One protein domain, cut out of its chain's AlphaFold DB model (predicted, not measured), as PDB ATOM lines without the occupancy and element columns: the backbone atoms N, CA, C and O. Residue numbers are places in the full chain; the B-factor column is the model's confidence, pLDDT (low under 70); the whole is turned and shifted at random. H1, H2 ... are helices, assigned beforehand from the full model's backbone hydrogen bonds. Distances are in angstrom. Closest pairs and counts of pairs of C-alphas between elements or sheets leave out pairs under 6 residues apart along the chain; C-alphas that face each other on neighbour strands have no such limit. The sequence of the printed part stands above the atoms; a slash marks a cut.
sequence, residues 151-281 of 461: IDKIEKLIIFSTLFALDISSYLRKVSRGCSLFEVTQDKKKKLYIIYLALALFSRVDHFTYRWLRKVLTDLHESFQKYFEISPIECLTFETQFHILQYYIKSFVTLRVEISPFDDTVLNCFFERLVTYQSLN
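What this domain is: This is residues 151 to 281 of the 461 residues of an uncharacterized protein of Thelohanellus kitauei (UniProt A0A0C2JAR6). Four helices pack in two crossed layers, H1 side by side with H3 and H2 side by side with H4, while H5 lies beyond H3 and H4, farthest from the middle. H4 is nearest the middle. The printed part has 131 residues with five named helices, H1 to H5 in chain order, and no named strand: all helix. It is compact, with a radius of gyration of the C-alphas of 15.0 A and spans of 45 by 36 by 26 A.

How they stand to each other: H1, residues 154 to 175, touches H3, residues 211 to 230, at a shallow tilt of 28 degrees, the same way; the closest C-alphas, of Ser 169 and Leu 220, are 5.0 A apart. H1 touches H2, residues 186 to 200, at a steep tilt of 53 degrees, opposite ways, closest at the C-alphas of Ser 161 and Ile 195, 4.5 A. H2 touches H4, residues 238 to 255, at a shallow tilt of 26 degrees, the same way, closest at the C-alphas of Tyr 196 and Tyr 247, 5.7 A. H3 and H4 form a helical hairpin at a steep tilt of 42 degrees; H4 touches H3 with residues 248 to 255 alone, closest at the C-alphas of His 221 and Tyr 248, 6.7 A. H5, residues 261 to 276, is close to but not clearly touching H3, with the closest C-alphas, of Gln 225 and Asp 263, 7.4 A apart. H1 and H4 are apart. Every O i to N i+4 pair is within hydrogen-bond range in H1, H2, H4 and H5, and 14 of 16 in H3.

Where its parts are: H1 begins at C-alpha 154 (47.998, -2.730, -17.536) and is 31.0 A long; H3 is 30.4 A and H4 25.2 A. H5 ends at C-alpha 276 (16.312, 21.410, -13.282).

The domain as a whole: The printed part has no cut, and no link is long. The C-alphas farthest apart, of Thr 209 and Ser 279, are 47.6 A apart. Residues 275 and 277 to 281 have pLDDT under 70.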
ATOM      1  N   ILE A 151      41.367  -9.002 -19.478       97.06
ATOM      2  CA  ILE A 151      42.234  -7.855 -19.218       97.06
ATOM      3  C   ILE A 151      42.679  -7.950 -17.757       97.06
ATOM      4  O   ILE A 151      41.986  -7.509 -16.846       97.06
ATOM      5  N   ASP A 152      43.836  -8.566 -17.556       97.19
ATOM      6  CA  ASP A 152      44.448  -8.871 -16.256       97.19
ATOM      7  C   ASP A 152      45.742  -8.075 -16.003       97.19
ATOM      8  O   ASP A 152      46.413  -8.248 -14.986       97.19
ATOM      9  N   LYS A 153      46.126  -7.218 -16.956       97.56
ATOM     10  CA  LYS A 153      47.386  -6.473 -16.964       97.56
ATOM     11  C   LYS A 153      47.196  -5.073 -17.539       97.56
ATOM     12  O   LYS A 153      46.356  -4.858 -18.418       97.56
ATOM     13  N   ILE A 154      48.026  -4.131 -17.083       97.38
ATOM     14  CA  ILE A 154      47.998  -2.730 -17.536       97.38
ATOM     15  C   ILE A 154      48.274  -2.657 -19.040       97.38
ATOM     16  O   ILE A 154      47.601  -1.919 -19.751       97.38
ATOM     17  N   GLU A 155      49.190  -3.474 -19.550       97.75
ATOM     18  CA  GLU A 155      49.545  -3.532 -20.965       97.75
ATOM     19  C   GLU A 155      48.351  -3.974 -21.822       97.75
ATOM     20  O   GLU A 155      48.071  -3.370 -22.858       97.75
ATOM     21  N   LYS A 156      47.570  -4.967 -21.368       98.00
ATOM     22  CA  LYS A 156      46.314  -5.349 -22.036       98.00
ATOM     23  C   LYS A 156      45.328  -4.185 -22.034       98.00
ATOM     24  O   LYS A 156      44.803  -3.843 -23.092       98.00
ATOM     25  N   LEU A 157      45.123  -3.540 -20.886       97.88
ATOM     26  CA  LEU A 157      44.205  -2.406 -20.763       97.88
ATOM     27  C   LEU A 157      44.594  -1.239 -21.685       97.88
ATOM     28  O   LEU A 157      43.730  -0.653 -22.337       97.88
ATOM     29  N   ILE A 158      45.886  -0.928 -21.792       97.88
ATOM     30  CA  ILE A 158      46.404   0.097 -22.706       97.88
ATOM     31  C   ILE A 158      46.069  -0.274 -24.149       97.88
ATOM     32  O   ILE A 158      45.473   0.520 -24.869       97.88
ATOM     33  N   ILE A 159      46.378  -1.496 -24.574       97.62
ATOM     34  CA  ILE A 159      46.143  -1.930 -25.955       97.62
ATOM     35  C   ILE A 159      44.651  -1.903 -26.312       97.62
ATOM     36  O   ILE A 159      44.284  -1.371 -27.362       97.62
ATOM     37  N   PHE A 160      43.773  -2.393 -25.433       97.56
ATOM     38  CA  PHE A 160      42.328  -2.365 -25.680       97.56
ATOM     39  C   PHE A 160      41.731  -0.961 -25.611       97.56
ATOM     40  O   PHE A 160      40.912  -0.622 -26.464       97.56
ATOM     41  N   SER A 161      42.150  -0.123 -24.661       97.75
ATOM     42  CA  SER A 161      41.673   1.265 -24.599       97.75
ATOM     43  C   SER A 161      42.049   2.037 -25.862       97.75
ATOM     44  O   SER A 161      41.216   2.740 -26.419       97.75
ATOM     45  N   THR A 162      43.248   1.813 -26.391       96.38
ATOM     46  CA  THR A 162      43.704   2.378 -27.668       96.38
ATOM     47  C   THR A 162      42.841   1.927 -28.830       96.38
ATOM     48  O   THR A 162      42.339   2.744 -29.600       96.38
ATOM     49  N   LEU A 163      42.650   0.614 -28.948       96.06
ATOM     50  CA  LEU A 163      41.877   0.010 -30.020       96.06
ATOM     51  C   LEU A 163      40.443   0.554 -30.037       96.06
ATOM     52  O   LEU A 163      39.917   0.924 -31.087       96.06
ATOM     53  N   PHE A 164      39.818   0.629 -28.866       97.06
ATOM     54  CA  PHE A 164      38.454   1.114 -28.724       97.06
ATOM     55  C   PHE A 164      38.336   2.626 -28.858       97.06
ATOM     56  O   PHE A 164      37.340   3.091 -29.410       97.06
ATOM     57  N   ALA A 165      39.345   3.389 -28.442       97.12
ATOM     58  CA  ALA A 165      39.374   4.823 -28.677       97.12
ATOM     59  C   ALA A 165      39.409   5.129 -30.177       97.12
ATOM     60  O   ALA A 165      38.579   5.894 -30.655       97.12
ATOM     61  N   LEU A 166      40.264   4.446 -30.947       94.38
ATOM     62  CA  LEU A 166      40.307   4.588 -32.407       94.38
ATOM     63  C   LEU A 166      38.964   4.236 -33.076       94.38
ATOM     64  O   LEU A 166      38.533   4.933 -33.998       94.38
ATOM     65  N   ASP A 167      38.287   3.181 -32.609       95.25
ATOM     66  CA  ASP A 167      36.961   2.781 -33.107       95.25
ATOM     67  C   ASP A 167      35.908   3.868 -32.872       95.25
ATOM     68  O   ASP A 167      35.209   4.279 -33.804       95.25
ATOM     69  N   ILE A 168      35.816   4.360 -31.632       96.88
ATOM     70  CA  ILE A 168      34.835   5.376 -31.246       96.88
ATOM     71  C   ILE A 168      35.135   6.694 -31.965       96.88
ATOM     72  O   ILE A 168      34.216   7.254 -32.562       96.88
ATOM     73  N   SER A 169      36.393   7.144 -32.022       96.31
ATOM     74  CA  SER A 169      36.792   8.352 -32.761       96.31
ATOM     75  C   SER A 169      36.410   8.270 -34.236       96.31
ATOM     76  O   SER A 169      35.861   9.214 -34.807       96.31
ATOM     77  N   SER A 170      36.657   7.122 -34.878       94.12
ATOM     78  CA  SER A 170      36.274   6.914 -36.276       94.12
ATOM     79  C   SER A 170      34.764   6.978 -36.476       94.12
ATOM     80  O   SER A 170      34.288   7.527 -37.473       94.12
ATOM     81  N   TYR A 171      33.999   6.415 -35.541       95.06
ATOM     82  CA  TYR A 171      32.547   6.445 -35.597       95.06
ATOM     83  C   TYR A 171      31.993   7.858 -35.365       95.06
ATOM     84  O   TYR A 171      31.168   8.305 -36.162       95.06
ATOM     85  N   LEU A 172      32.503   8.598 -34.375       96.12
ATOM     86  CA  LEU A 172      32.158  10.006 -34.137       96.12
ATOM     87  C   LEU A 172      32.450  10.864 -35.371       96.12
ATOM     88  O   LEU A 172      31.578  11.587 -35.835       96.12
ATOM     89  N   ARG A 173      33.612  10.686 -36.013       95.00
ATOM     90  CA  ARG A 173      33.958  11.400 -37.255       95.00
ATOM     91  C   ARG A 173      32.968  11.135 -38.397       95.00
ATOM     92  O   ARG A 173      32.745  12.014 -39.225       95.00
ATOM     93  N   LYS A 174      32.391   9.931 -38.481       94.38
ATOM     94  CA  LYS A 174      31.343   9.608 -39.470       94.38
ATOM     95  C   LYS A 174      30.017  10.273 -39.112       94.38
ATOM     96  O   LYS A 174      29.372  10.823 -39.997       94.38
ATOM     97  N   VAL A 175      29.642  10.253 -37.835       94.81
ATOM     98  CA  VAL A 175      28.454  10.951 -37.322       94.81
ATOM     99  C   VAL A 175      28.544  12.451 -37.621       94.81
ATOM    100  O   VAL A 175      27.628  12.999 -38.224       94.81
ATOM    101  N   SER A 176      29.687  13.083 -37.345       94.12
ATOM    102  CA  SER A 176      29.953  14.498 -37.647       94.12
ATOM    103  C   SER A 176      29.880  14.849 -39.141       94.12
ATOM    104  O   SER A 176      29.744  16.011 -39.496       94.12
ATOM    105  N   ARG A 177      29.951  13.868 -40.048       94.62
ATOM    106  CA  ARG A 177      29.754  14.075 -41.497       94.62
ATOM    107  C   ARG A 177      28.291  13.914 -41.930       94.62
ATOM    108  O   ARG A 177      28.020  13.841 -43.125       94.62
ATOM    109  N   GLY A 178      27.362  13.801 -40.980       92.69
ATOM    110  CA  GLY A 178      25.938  13.597 -41.239       92.69
ATOM    111  C   GLY A 178      25.571  12.165 -41.636       92.69
ATOM    112  O   GLY A 178      24.488  11.942 -42.164       92.69
ATOM    113  N   CYS A 179      26.450  11.177 -41.421       83.38
ATOM    114  CA  CYS A 179      26.178   9.804 -41.863       83.38
ATOM    115  C   CYS A 179      25.204   9.031 -40.955       83.38
ATOM    116  O   CYS A 179      24.623   8.048 -41.409       83.38
ATOM    117  N   SER A 180      25.071   9.397 -39.675       90.38
ATOM    118  CA  SER A 180      24.232   8.690 -38.689       90.38
ATOM    119  C   SER A 180      24.160   9.454 -37.363       90.38
ATOM    120  O   SER A 180      25.020  10.289 -37.120       90.38
ATOM    121  N   LEU A 181      23.227   9.105 -36.469       90.06
ATOM    122  CA  LEU A 181      23.223   9.550 -35.064       90.06
ATOM    123  C   LEU A 181      24.210   8.733 -34.209       90.06
ATOM    124  O   LEU A 181      24.426   7.545 -34.465       90.06
ATOM    125  N   PHE A 182      24.802   9.350 -33.179       93.12
ATOM    126  CA  PHE A 182      25.655   8.642 -32.218       93.12
ATOM    127  C   PHE A 182      24.809   7.941 -31.150       93.12
ATOM    128  O   PHE A 182      24.545   8.474 -30.079       93.12
ATOM    129  N   GLU A 183      24.390   6.713 -31.440       94.31
ATOM    130  CA  GLU A 183      23.694   5.878 -30.458       94.31
ATOM    131  C   GLU A 183      24.699   5.144 -29.559       94.31
ATOM    132  O   GLU A 183      25.563   4.418 -30.065       94.31
ATOM    133  N   VAL A 184      24.605   5.292 -28.234       94.62
ATOM    134  CA  VAL A 184      25.472   4.582 -27.277       94.62
ATOM    135  C   VAL A 184      24.883   3.212 -26.947       94.62
ATOM    136  O   VAL A 184      24.185   3.008 -25.959       94.62
ATOM    137  N   THR A 185      25.197   2.247 -27.809       94.88
ATOM    138  CA  THR A 185      24.860   0.834 -27.601       94.88
ATOM    139  C   THR A 185      25.622   0.243 -26.412       94.88
ATOM    140  O   THR A 185      26.657   0.765 -25.995       94.88
ATOM    141  N   GLN A 186      25.165  -0.903 -25.904       93.06
ATOM    142  CA  GLN A 186      25.827  -1.642 -24.822       93.06
ATOM    143  C   GLN A 186      27.315  -1.933 -25.123       93.06
ATOM    144  O   GLN A 186      28.182  -1.674 -24.291       93.06
ATOM    145  N   ASP A 187      27.645  -2.323 -26.358       93.62
ATOM    146  CA  ASP A 187      29.036  -2.497 -26.801       93.62
ATOM    147  C   ASP A 187      29.857  -1.196 -26.754       93.62
ATOM    148  O   ASP A 187      31.046  -1.210 -26.433       93.62
ATOM    149  N   LYS A 188      29.253  -0.047 -27.078       95.56
ATOM    150  CA  LYS A 188      29.937   1.253 -26.983       95.56
ATOM    151  C   LYS A 188      30.132   1.671 -25.527       95.56
ATOM    152  O   LYS A 188      31.205   2.180 -25.215       95.56
ATOM    153  N   LYS A 189      29.169   1.399 -24.634       95.19
ATOM    154  CA  LYS A 189      29.333   1.597 -23.180       95.19
ATOM    155  C   LYS A 189      30.538   0.807 -22.680       95.19
ATOM    156  O   LYS A 189      31.466   1.396 -22.137       95.19
ATOM    157  N   LYS A 190      30.590  -0.498 -22.963       95.12
ATOM    158  CA  LYS A 190      31.719  -1.383 -22.628       95.12
ATOM    159  C   LYS A 190      33.073  -0.803 -23.034       95.12
ATOM    160  O   LYS A 190      33.992  -0.707 -22.221       95.12
ATOM    161  N   LYS A 191      33.181  -0.367 -24.289       96.75
ATOM    162  CA  LYS A 191      34.382   0.274 -24.837       96.75
ATOM    163  C   LYS A 191      34.747   1.553 -24.085       96.75
ATOM    164  O   LYS A 191      35.905   1.710 -23.706       96.75
ATOM    165  N   LEU A 192      33.771   2.426 -23.829       97.00
ATOM    166  CA  LEU A 192      33.972   3.653 -23.053       97.00
ATOM    167  C   LEU A 192      34.464   3.362 -21.635       97.00
ATOM    168  O   LEU A 192      35.364   4.055 -21.178       97.00
ATOM    169  N   TYR A 193      33.973   2.318 -20.968       96.44
ATOM    170  CA  TYR A 193      34.447   1.951 -19.630       96.44
ATOM    171  C   TYR A 193      35.871   1.398 -19.615       96.44
ATOM    172  O   TYR A 193      36.637   1.720 -18.710       96.44
ATOM    173  N   ILE A 194      36.271   0.629 -20.630       97.38
ATOM    174  CA  ILE A 194      37.667   0.186 -20.779       97.38
ATOM    175  C   ILE A 194      38.588   1.397 -20.994       97.38
ATOM    176  O   ILE A 194      39.661   1.483 -20.398       97.38
ATOM    177  N   ILE A 195      38.155   2.365 -21.805       98.19
ATOM    178  CA  ILE A 195      38.888   3.620 -22.019       98.19
ATOM    179  C   ILE A 195      38.935   4.452 -20.730       98.19
ATOM    180  O   ILE A 195      39.993   4.953 -20.355       98.19
ATOM    181  N   TYR A 196      37.812   4.566 -20.023       97.56
ATOM    182  CA  TYR A 196      37.717   5.271 -18.750       97.56
ATOM    183  C   TYR A 196      38.662   4.673 -17.710       97.56
ATOM    184  O   TYR A 196      39.370   5.407 -17.025       97.56
ATOM    185  N   LEU A 197      38.722   3.344 -17.615       96.50
ATOM    186  CA  LEU A 197      39.624   2.661 -16.698       96.50
ATOM    187  C   LEU A 197      41.094   2.947 -17.037       96.50
ATOM    188  O   LEU A 197      41.905   3.182 -16.139       96.50
ATOM    189  N   ALA A 198      41.439   3.001 -18.326       97.69
ATOM    190  CA  ALA A 198      42.771   3.409 -18.763       97.69
ATOM    191  C   ALA A 198      43.080   4.874 -18.407       97.69
ATOM    192  O   ALA A 198      44.200   5.169 -17.989       97.69
ATOM    193  N   LEU A 199      42.098   5.782 -18.497       97.12
ATOM    194  CA  LEU A 199      42.237   7.164 -18.021       97.12
ATOM    195  C   LEU A 199      42.430   7.222 -16.496       97.12
ATOM    196  O   LEU A 199      43.302   7.942 -16.013       97.12
ATOM    197  N   ALA A 200      41.678   6.434 -15.726       94.12
ATOM    198  CA  ALA A 200      41.841   6.350 -14.273       94.12
ATOM    199  C   ALA A 200      43.252   5.889 -13.869       94.12
ATOM    200  O   ALA A 200      43.800   6.373 -12.880       94.12
ATOM    201  N   LEU A 201      43.866   5.017 -14.671       94.00
ATOM    202  CA  LEU A 201      45.232   4.538 -14.477       94.00
ATOM    203  C   LEU A 201      46.322   5.355 -15.147       94.00
ATOM    204  O   LEU A 201      47.497   5.011 -15.033       94.00
ATOM    205  N   PHE A 202      45.972   6.404 -15.870       95.69
ATOM    206  CA  PHE A 202      46.894   6.999 -16.820       95.69
ATOM    207  C   PHE A 202      48.199   7.483 -16.175       95.69
ATOM    208  O   PHE A 202      49.256   7.321 -16.767       95.69
ATOM    209  N   SER A 203      48.167   7.978 -14.931       92.94
ATOM    210  CA  SER A 203      49.378   8.397 -14.204       92.94
ATOM    211  C   SER A 203      50.335   7.262 -13.833       92.94
ATOM    212  O   SER A 203      51.451   7.532 -13.395       92.94
ATOM    213  N   ARG A 204      49.893   6.009 -13.946       93.25
ATOM    214  CA  ARG A 204      50.681   4.792 -13.714       93.25
ATOM    215  C   ARG A 204      51.194   4.171 -15.008       93.25
ATOM    216  O   ARG A 204      51.995   3.243 -14.944       93.25
ATOM    217  N   VAL A 205      50.715   4.636 -16.159       95.38
ATOM    218  CA  VAL A 205      51.172   4.150 -17.456       95.38
ATOM    219  C   VAL A 205      52.606   4.614 -17.674       95.38
ATOM    220  O   VAL A 205      52.930   5.783 -17.463       95.38
ATOM    221  N   ASP A 206      53.460   3.708 -18.146       96.56
ATOM    222  CA  ASP A 206      54.778   4.083 -18.639       96.56
ATOM    223  C   ASP A 206      54.630   4.946 -19.904       96.56
ATOM    224  O   ASP A 206      54.466   4.459 -21.026       96.56
ATOM    225  N   HIS A 207      54.663   6.262 -19.710       95.75
ATOM    226  CA  HIS A 207      54.532   7.239 -20.784       95.75
ATOM    227  C   HIS A 207      55.719   7.248 -21.752       95.75
ATOM    228  O   HIS A 207      55.586   7.815 -22.838       95.75
ATOM    229  N   PHE A 208      56.856   6.640 -21.395       96.06
ATOM    230  CA  PHE A 208      57.969   6.475 -22.322       96.06
ATOM    231  C   PHE A 208      57.641   5.387 -23.346       96.06
ATOM    232  O   PHE A 208      57.662   5.647 -24.551       96.06
ATOM    233  N   THR A 209      57.233   4.210 -22.872       96.06
ATOM    234  CA  THR A 209      56.861   3.077 -23.734       96.06
ATOM    235  C   THR A 209      55.583   3.357 -24.531       96.06
ATOM    236  O   THR A 209      55.505   3.073 -25.727       96.06
ATOM    237  N   TYR A 210      54.587   3.983 -23.900       96.25
ATOM    238  CA  TYR A 210      53.257   4.210 -24.476       96.25
ATOM    239  C   TYR A 210      52.980   5.681 -24.787       96.25
ATOM    240  O   TYR A 210      51.864   6.171 -24.599       96.25
ATOM    241  N   ARG A 211      53.982   6.415 -25.290       95.25
ATOM    242  CA  ARG A 211      53.856   7.852 -25.615       95.25
ATOM    243  C   ARG A 211      52.655   8.167 -26.513       95.25
ATOM    244  O   ARG A 211      52.030   9.219 -26.387       95.25
ATOM    245  N   TRP A 212      52.326   7.243 -27.407       95.31
ATOM    246  CA  TRP A 212      51.229   7.352 -28.359       95.31
ATOM    247  C   TRP A 212      49.835   7.248 -27.708       95.31
ATOM    248  O   TRP A 212      48.876   7.766 -28.275       95.31
ATOM    249  N   LEU A 213      49.700   6.658 -26.510       96.62
ATOM    250  CA  LEU A 213      48.402   6.491 -25.837       96.62
ATOM    251  C   LEU A 213      47.763   7.845 -25.526       96.62
ATOM    252  O   LEU A 213      46.577   8.040 -25.777       96.62
ATOM    253  N   ARG A 214      48.564   8.798 -25.025       97.19
ATOM    254  CA  ARG A 214      48.110  10.169 -24.753       97.19
ATOM    255  C   ARG A 214      47.463  10.776 -25.994       97.19
ATOM    256  O   ARG A 214      46.360  11.292 -25.898       97.19
ATOM    257  N   LYS A 215      48.146  10.670 -27.138       95.94
ATOM    258  CA  LYS A 215      47.671  11.202 -28.415       95.94
ATOM    259  C   LYS A 215      46.333  10.576 -28.807       95.94
ATOM    260  O   LYS A 215      45.391  11.306 -29.052       95.94
ATOM    261  N   VAL A 216      46.226   9.246 -28.784       96.06
ATOM    262  CA  VAL A 216      44.985   8.546 -29.165       96.06
ATOM    263  C   VAL A 216      43.801   8.939 -28.275       96.06
ATOM    264  O   VAL A 216      42.689   9.117 -28.769       96.06
ATOM    265  N   LEU A 217      44.023   9.095 -26.968       98.00
ATOM    266  CA  LEU A 217      42.975   9.526 -26.041       98.00
ATOM    267  C   LEU A 217      42.609  11.009 -26.228       98.00
ATOM    268  O   LEU A 217      41.436  11.357 -26.117       98.00
ATOM    269  N   THR A 218      43.576  11.869 -26.564       97.69
ATOM    270  CA  THR A 218      43.315  13.264 -26.955       97.69
ATOM    271  C   THR A 218      42.513  13.331 -28.256       97.69
ATOM    272  O   THR A 218      41.501  14.019 -28.299       97.69
ATOM    273  N   ASP A 219      42.862  12.539 -29.272       96.38
ATOM    274  CA  ASP A 219      42.122  12.482 -30.539       96.38
ATOM    275  C   ASP A 219      40.661  12.029 -30.322       96.38
ATOM    276  O   ASP A 219      39.743  12.485 -31.012       96.38
ATOM    277  N   LEU A 220      40.417  11.124 -29.362       97.94
ATOM    278  CA  LEU A 220      39.063  10.737 -28.956       97.94
ATOM    279  C   LEU A 220      38.323  11.873 -28.251       97.94
ATOM    280  O   LEU A 220      37.151  12.096 -28.544       97.94
ATOM    281  N   HIS A 221      38.990  12.593 -27.349       98.19
ATOM    282  CA  HIS A 221      38.425  13.780 -26.711       98.19
ATOM    283  C   HIS A 221      37.991  14.825 -27.752       98.19
ATOM    284  O   HIS A 221      36.820  15.197 -27.789       98.19
ATOM    285  N   GLU A 222      38.881  15.194 -28.675       97.69
ATOM    286  CA  GLU A 222      38.579  16.130 -29.768       97.69
ATOM    287  C   GLU A 222      37.447  15.628 -30.678       97.69
ATOM    288  O   GLU A 222      36.662  16.410 -31.214       97.69
ATOM    289  N   SER A 223      37.343  14.310 -30.874       97.62
ATOM    290  CA  SER A 223      36.250  13.718 -31.653       97.62
ATOM    291  C   SER A 223      34.895  13.872 -30.956       97.62
ATOM    292  O   SER A 223      33.891  14.053 -31.642       97.62
ATOM    293  N   PHE A 224      34.849  13.817 -29.621       97.88
ATOM    294  CA  PHE A 224      33.634  14.119 -28.858       97.88
ATOM    295  C   PHE A 224      33.303  15.609 -28.884       97.88
ATOM    296  O   PHE A 224      32.148  15.947 -29.119       97.88
ATOM    297  N   GLN A 225      34.301  16.483 -28.745       97.00
ATOM    298  CA  GLN A 225      34.112  17.932 -28.854       97.00
ATOM    299  C   GLN A 225      33.451  18.306 -30.193       97.00
ATOM    300  O   GLN A 225      32.372  18.893 -30.212       97.00
ATOM    301  N   LYS A 226      34.007  17.821 -31.313       96.88
ATOM    302  CA  LYS A 226      33.431  17.996 -32.664       96.88
ATOM    303  C   LYS A 226      32.049  17.377 -32.827       96.88
ATOM    304  O   LYS A 226      31.264  17.807 -33.668       96.88
ATOM    305  N   TYR A 227      31.761  16.303 -32.100       96.50
ATOM    306  CA  TYR A 227      30.431  15.713 -32.109       96.50
ATOM    307  C   TYR A 227      29.423  16.632 -31.409       96.50
ATOM    308  O   TYR A 227      28.355  16.869 -31.970       96.50
ATOM    309  N   PHE A 228      29.777  17.199 -30.255       96.12
ATOM    310  CA  PHE A 228      28.920  18.133 -29.523       96.12
ATOM    311  C   PHE A 228      28.672  19.438 -30.279       96.12
ATOM    312  O   PHE A 228      27.573  19.977 -30.199       96.12
ATOM    313  N   GLU A 229      29.646  19.919 -31.057       95.50
ATOM    314  CA  GLU A 229      29.473  21.095 -31.928       95.50
ATOM    315  C   GLU A 229      28.342  20.907 -32.953       95.50
ATOM    316  O   GLU A 229      27.695  21.869 -33.360       95.50
ATOM    317  N   ILE A 230      28.103  19.665 -33.383       95.81
ATOM    318  CA  ILE A 230      27.146  19.330 -34.447       95.81
ATOM    319  C   ILE A 230      25.837  18.779 -33.870       95.81
ATOM    320  O   ILE A 230      24.773  18.943 -34.467       95.81
ATOM    321  N   SER A 231      25.906  18.101 -32.727       94.75
ATOM    322  CA  SER A 231      24.781  17.450 -32.065       94.75
ATOM    323  C   SER A 231      24.771  17.852 -30.591       94.75
ATOM    324  O   SER A 231      25.575  17.306 -29.829       94.75
ATOM    325  N   PRO A 232      23.842  18.729 -30.167       92.19
ATOM    326  CA  PRO A 232      23.698  19.103 -28.767       92.19
ATOM    327  C   PRO A 232      23.557  17.862 -27.883       92.19
ATOM    328  O   PRO A 232      22.866  16.897 -28.238       92.19
ATOM    329  N   ILE A 233      24.232  17.867 -26.737       93.44
ATOM    330  CA  ILE A 233      24.246  16.727 -25.818       93.44
ATOM    331  C   ILE A 233      22.845  16.426 -25.264       93.44
ATOM    332  O   ILE A 233      22.500  15.278 -24.994       93.44
ATOM    333  N   GLU A 234      22.003  17.447 -25.181       92.38
ATOM    334  CA  GLU A 234      20.632  17.427 -24.691       92.38
ATOM    335  C   GLU A 234      19.712  16.554 -25.548       92.38
ATOM    336  O   GLU A 234      18.715  16.037 -25.031       92.38
ATOM    337  N   CYS A 235      20.068  16.346 -26.821       91.88
ATOM    338  CA  CYS A 235      19.359  15.464 -27.749       91.88
ATOM    339  C   CYS A 235      19.545  13.973 -27.423       91.88
ATOM    340  O   CYS A 235      18.824  13.132 -27.960       91.88
ATOM    341  N   LEU A 236      20.507  13.624 -26.568       91.88
ATOM    342  CA  LEU A 236      20.751  12.248 -26.143       91.88
ATOM    343  C   LEU A 236      19.856  11.871 -24.957       91.88
ATOM    344  O   LEU A 236      19.386  12.727 -24.207       91.88
ATOM    345  N   THR A 237      19.648  10.570 -24.737       91.44
ATOM    346  CA  THR A 237      19.005  10.105 -23.499       91.44
ATOM    347  C   THR A 237      19.884  10.447 -22.298       91.44
ATOM    348  O   THR A 237      21.108  10.445 -22.409       91.44
ATOM    349  N   PHE A 238      19.281  10.711 -21.137       89.12
ATOM    350  CA  PHE A 238      20.027  11.079 -19.927       89.12
ATOM    351  C   PHE A 238      21.123  10.058 -19.575       89.12
ATOM    352  O   PHE A 238      22.263  10.427 -19.311       89.12
ATOM    353  N   GLU A 239      20.807   8.764 -19.673       88.81
ATOM    354  CA  GLU A 239      21.772   7.678 -19.477       88.81
ATOM    355  C   GLU A 239      22.959   7.773 -20.457       88.81
ATOM    356  O   GLU A 239      24.121   7.645 -20.071       88.81
ATOM    357  N   THR A 240      22.681   8.053 -21.733       92.44
ATOM    358  CA  THR A 240      23.716   8.226 -22.756       92.44
ATOM    359  C   THR A 240      24.605   9.433 -22.459       92.44
ATOM    360  O   THR A 240      25.831   9.320 -22.546       92.44
ATOM    361  N   GLN A 241      24.008  10.568 -22.081       93.31
ATOM    362  CA  GLN A 241      24.745  11.776 -21.692       93.31
ATOM    363  C   GLN A 241      25.693  11.472 -20.541       93.31
ATOM    364  O   GLN A 241      26.875  11.798 -20.618       93.31
ATOM    365  N   PHE A 242      25.193  10.778 -19.518       91.50
ATOM    366  CA  PHE A 242      25.969  10.440 -18.338       91.50
ATOM    367  C   PHE A 242      27.233   9.643 -18.688       91.50
ATOM    368  O   PHE A 242      28.329  10.028 -18.285       91.50
ATOM    369  N   HIS A 243      27.121   8.567 -19.475       93.31
ATOM    370  CA  HIS A 243      28.290   7.752 -19.835       93.31
ATOM    371  C   HIS A 243      29.318   8.520 -20.672       93.31
ATOM    372  O   HIS A 243      30.526   8.372 -20.465       93.31
ATOM    373  N   ILE A 244      28.853   9.342 -21.618       95.88
ATOM    374  CA  ILE A 244      29.747  10.152 -22.447       95.88
ATOM    375  C   ILE A 244      30.453  11.202 -21.587       95.88
ATOM    376  O   ILE A 244      31.672  11.332 -21.672       95.88
ATOM    377  N   LEU A 245      29.721  11.923 -20.738       94.81
ATOM    378  CA  LEU A 245      30.284  12.978 -19.894       94.81
ATOM    379  C   LEU A 245      31.207  12.444 -18.819       94.81
ATOM    380  O   LEU A 245      32.224  13.067 -18.529       94.81
ATOM    381  N   GLN A 246      30.910  11.270 -18.270       94.12
ATOM    382  CA  GLN A 246      31.813  10.584 -17.361       94.12
ATOM    383  C   GLN A 246      33.183  10.368 -18.022       94.12
ATOM    384  O   GLN A 246      34.206  10.742 -17.444       94.12
ATOM    385  N   TYR A 247      33.219   9.848 -19.255       96.88
ATOM    386  CA  TYR A 247      34.451   9.789 -20.048       96.88
ATOM    387  C   TYR A 247      35.037  11.188 -20.308       96.88
ATOM    388  O   TYR A 247      36.228  11.406 -20.073       96.88
ATOM    389  N   TYR A 248      34.216  12.138 -20.758       97.12
ATOM    390  CA  TYR A 248      34.650  13.463 -21.200       97.12
ATOM    391  C   TYR A 248      35.338  14.246 -20.072       97.12
ATOM    392  O   TYR A 248      36.497  14.641 -20.201       97.12
ATOM    393  N   ILE A 249      34.697  14.339 -18.906       94.25
ATOM    394  CA  ILE A 249      35.244  14.964 -17.695       94.25
ATOM    395  C   ILE A 249      36.530  14.259 -17.256       94.25
ATOM    396  O   ILE A 249      37.538  14.909 -16.959       94.25
ATOM    397  N   LYS A 250      36.542  12.918 -17.252       95.56
ATOM    398  CA  LYS A 250      37.744  12.156 -16.882       95.56
ATOM    399  C   LYS A 250      38.906  12.457 -17.826       95.56
ATOM    400  O   LYS A 250      40.044  12.579 -17.365       95.56
ATOM    401  N   SER A 251      38.632  12.596 -19.121       97.38
ATOM    402  CA  SER A 251      39.644  12.891 -20.132       97.38
ATOM    403  C   SER A 251      40.251  14.289 -19.966       97.38
ATOM    404  O   SER A 251      41.478  14.381 -19.985       97.38
ATOM    405  N   PHE A 252      39.463  15.329 -19.650       95.31
ATOM    406  CA  PHE A 252      39.990  16.665 -19.312       95.31
ATOM    407  C   PHE A 252      41.030  16.600 -18.199       95.31
ATOM    408  O   PHE A 252      42.182  17.004 -18.369       95.31
ATOM    409  N   VAL A 253      40.633  16.031 -17.058       92.25
ATOM    410  CA  VAL A 253      41.467  15.991 -15.851       92.25
ATOM    411  C   VAL A 253      42.743  15.188 -16.088       92.25
ATOM    412  O   VAL A 253      43.828  15.572 -15.649       92.25
ATOM    413  N   THR A 254      42.612  14.058 -16.777       94.94
ATOM    414  CA  THR A 254      43.695  13.090 -16.950       94.94
ATOM    415  C   THR A 254      44.702  13.544 -18.002       94.94
ATOM    416  O   THR A 254      45.917  13.497 -17.781       94.94
ATOM    417  N   LEU A 255      44.203  13.995 -19.151       96.44
ATOM    418  CA  LEU A 255      45.031  14.394 -20.284       96.44
ATOM    419  C   LEU A 255      45.510  15.844 -20.154       96.44
ATOM    420  O   LEU A 255      46.474  16.204 -20.827       96.44
ATOM    421  N   ARG A 256      44.937  16.625 -19.226       95.81
ATOM    422  CA  ARG A 256      45.173  18.069 -19.065       95.81
ATOM    423  C   ARG A 256      44.802  18.839 -20.334       95.81
ATOM    424  O   ARG A 256      45.570  19.685 -20.777       95.81
ATOM    425  N   VAL A 257      43.663  18.488 -20.928       95.94
ATOM    426  CA  VAL A 257      43.077  19.299 -22.002       95.94
ATOM    427  C   VAL A 257      42.534  20.575 -21.365       95.94
ATOM    428  O   VAL A 257      41.951  20.519 -20.279       95.94
ATOM    429  N   GLU A 258      42.787  21.717 -21.994       95.44
ATOM    430  CA  GLU A 258      42.224  22.992 -21.560       95.44
ATOM    431  C   GLU A 258      40.721  23.001 -21.843       95.44
ATOM    432  O   GLU A 258      40.287  22.585 -22.913       95.44
ATOM    433  N   ILE A 259      39.931  23.441 -20.866       93.75
ATOM    434  CA  ILE A 259      38.481  23.549 -21.022       93.75
ATOM    435  C   ILE A 259      38.213  24.805 -21.851       93.75
ATOM    436  O   ILE A 259      38.570  25.910 -21.436       93.75
ATOM    437  N   SER A 260      37.639  24.639 -23.042       95.81
ATOM    438  CA  SER A 260      37.229  25.770 -23.873       95.81
ATOM    439  C   SER A 260      35.880  26.335 -23.402       95.81
ATOM    440  O   SER A 260      35.111  25.629 -22.749       95.81
ATOM    441  N   PRO A 261      35.510  27.572 -23.787       95.31
ATOM    442  CA  PRO A 261      34.182  28.113 -23.478       95.31
ATOM    443  C   PRO A 261      33.025  27.246 -24.006       95.31
ATOM    444  O   PRO A 261      31.944  27.195 -23.417       95.31
ATOM    445  N   PHE A 262      33.248  26.550 -25.125       95.19
ATOM    446  CA  PHE A 262      32.281  25.600 -25.666       95.19
ATOM    447  C   PHE A 262      32.134  24.367 -24.766       95.19
ATOM    448  O   PHE A 262      31.017  23.930 -24.501       95.19
ATOM    449  N   ASP A 263      33.239  23.848 -24.234       93.19
ATOM    450  CA  ASP A 263      33.209  22.728 -23.290       93.19
ATOM    451  C   ASP A 263      32.482  23.095 -22.003       93.19
ATOM    452  O   ASP A 263      31.650  22.322 -21.532       93.19
ATOM    453  N   ASP A 264      32.739  24.294 -21.475       90.50
ATOM    454  CA  ASP A 264      31.994  24.832 -20.336       90.50
ATOM    455  C   ASP A 264      30.493  24.867 -20.635       90.50
ATOM    456  O   ASP A 264      29.692  24.515 -19.778       90.50
ATOM    457  N   THR A 265      30.102  25.226 -21.860       93.62
ATOM    458  CA  THR A 265      28.692  25.247 -22.272       93.62
ATOM    459  C   THR A 265      28.109  23.835 -22.278       93.62
ATOM    460  O   THR A 265      27.075  23.608 -21.662       93.62
ATOM    461  N   VAL A 266      28.793  22.855 -22.878       92.44
ATOM    462  CA  VAL A 266      28.354  21.445 -22.896       92.44
ATOM    463  C   VAL A 266      28.206  20.882 -21.478       92.44
ATOM    464  O   VAL A 266      27.218  20.210 -21.172       92.44
ATOM    465  N   LEU A 267      29.177  21.155 -20.604       91.25
ATOM    466  CA  LEU A 267      29.148  20.717 -19.211       91.25
ATOM    467  C   LEU A 267      28.023  21.410 -18.437       91.25
ATOM    468  O   LEU A 267      27.254  20.732 -17.752       91.25
ATOM    469  N   ASN A 268      27.887  22.729 -18.574       86.19
ATOM    470  CA  ASN A 268      26.851  23.502 -17.897       86.19
ATOM    471  C   ASN A 268      25.457  23.096 -18.359       86.19
ATOM    472  O   ASN A 268      24.615  22.893 -17.500       86.19
ATOM    473  N   CYS A 269      25.215  22.851 -19.647       89.19
ATOM    474  CA  CYS A 269      23.923  22.352 -20.122       89.19
ATOM    475  C   CYS A 269      23.519  21.036 -19.438       89.19
ATOM    476  O   CYS A 269      22.366  20.845 -19.041       89.19
ATOM    477  N   PHE A 270      24.468  20.116 -19.254       88.12
ATOM    478  CA  PHE A 270      24.200  18.879 -18.525       88.12
ATOM    479  C   PHE A 270      23.965  19.116 -17.033       88.12
ATOM    480  O   PHE A 270      23.029  18.549 -16.465       88.12
ATOM    481  N   PHE A 271      24.785  19.948 -16.389       82.62
ATOM    482  CA  PHE A 271      24.606  20.274 -14.976       82.62
ATOM    483  C   PHE A 271      23.308  21.046 -14.731       82.62
ATOM    484  O   PHE A 271      22.587  20.708 -13.807       82.62
ATOM    485  N   GLU A 272      22.937  21.996 -15.581       82.75
ATOM    486  CA  GLU A 272      21.645  22.686 -15.564       82.75
ATOM    487  C   GLU A 272      20.492  21.706 -15.729       82.75
ATOM    488  O   GLU A 272      19.464  21.837 -15.069       82.75
ATOM    489  N   ARG A 273      20.653  20.667 -16.550       83.00
ATOM    490  CA  ARG A 273      19.662  19.596 -16.638       83.00
ATOM    491  C   ARG A 273      19.581  18.783 -15.346       83.00
ATOM    492  O   ARG A 273      18.480  18.503 -14.892       83.00
ATOM    493  N   LEU A 274      20.707  18.449 -14.714       75.19
ATOM    494  CA  LEU A 274      20.716  17.836 -13.375       75.19
ATOM    495  C   LEU A 274      20.070  18.753 -12.323       75.19
ATOM    496  O   LEU A 274      19.361  18.284 -11.442       75.19
ATOM    497  N   VAL A 275      20.264  20.063 -12.453       69.31
ATOM    498  CA  VAL A 275      19.735  21.099 -11.558       69.31
ATOM    499  C   VAL A 275      18.263  21.419 -11.819       69.31
ATOM    500  O   VAL A 275      17.523  21.735 -10.898       69.31
ATOM    501  N   THR A 276      17.762  21.306 -13.043       73.62
ATOM    502  CA  THR A 276      16.312  21.410 -13.282       73.62
ATOM    503  C   THR A 276      15.570  20.235 -12.648       73.62
ATOM    504  O   THR A 276      14.395  20.379 -12.316       73.62
ATOM    505  N   TYR A 277      16.265  19.126 -12.362       62.41
ATOM    506  CA  TYR A 277      15.775  18.104 -11.437       62.41
ATOM    507  C   TYR A 277      15.943  18.484  -9.946       62.41
ATOM    508  O   TYR A 277      15.168  17.992  -9.130       62.41
ATOM    509  N   GLN A 278      16.882  19.369  -9.571       55.41
ATOM    510  CA  GLN A 278      17.153  19.827  -8.190       55.41
ATOM    511  C   GLN A 278      17.665  21.291  -8.127       55.41
ATOM    512  O   GLN A 278      18.819  21.581  -8.432       55.41
ATOM    513  N   SER A 279      16.809  22.233  -7.710       40.78
ATOM    514  CA  SER A 279      17.034  23.695  -7.742       40.78
ATOM    515  C   SER A 279      18.373  24.164  -7.131       40.78
ATOM    516  O   SER A 279      18.604  24.009  -5.934       40.78
ATOM    517  N   LEU A 280      19.267  24.798  -7.908       44.59
ATOM    518  CA  LEU A 280      20.658  25.121  -7.515       44.59
ATOM    519  C   LEU A 280      21.149  26.460  -8.113       44.59
ATOM    520  O   LEU A 280      21.024  26.667  -9.311       44.59
ATOM    521  N   ASN A 281      21.728  27.355  -7.289       41.47
ATOM    522  CA  ASN A 281      22.368  28.619  -7.710       41.47
ATOM    523  C   ASN A 281      23.584  28.975  -6.805       41.47
ATOM    524  O   ASN A 281      23.448  28.918  -5.583       41.47
TER     525      ASN A 281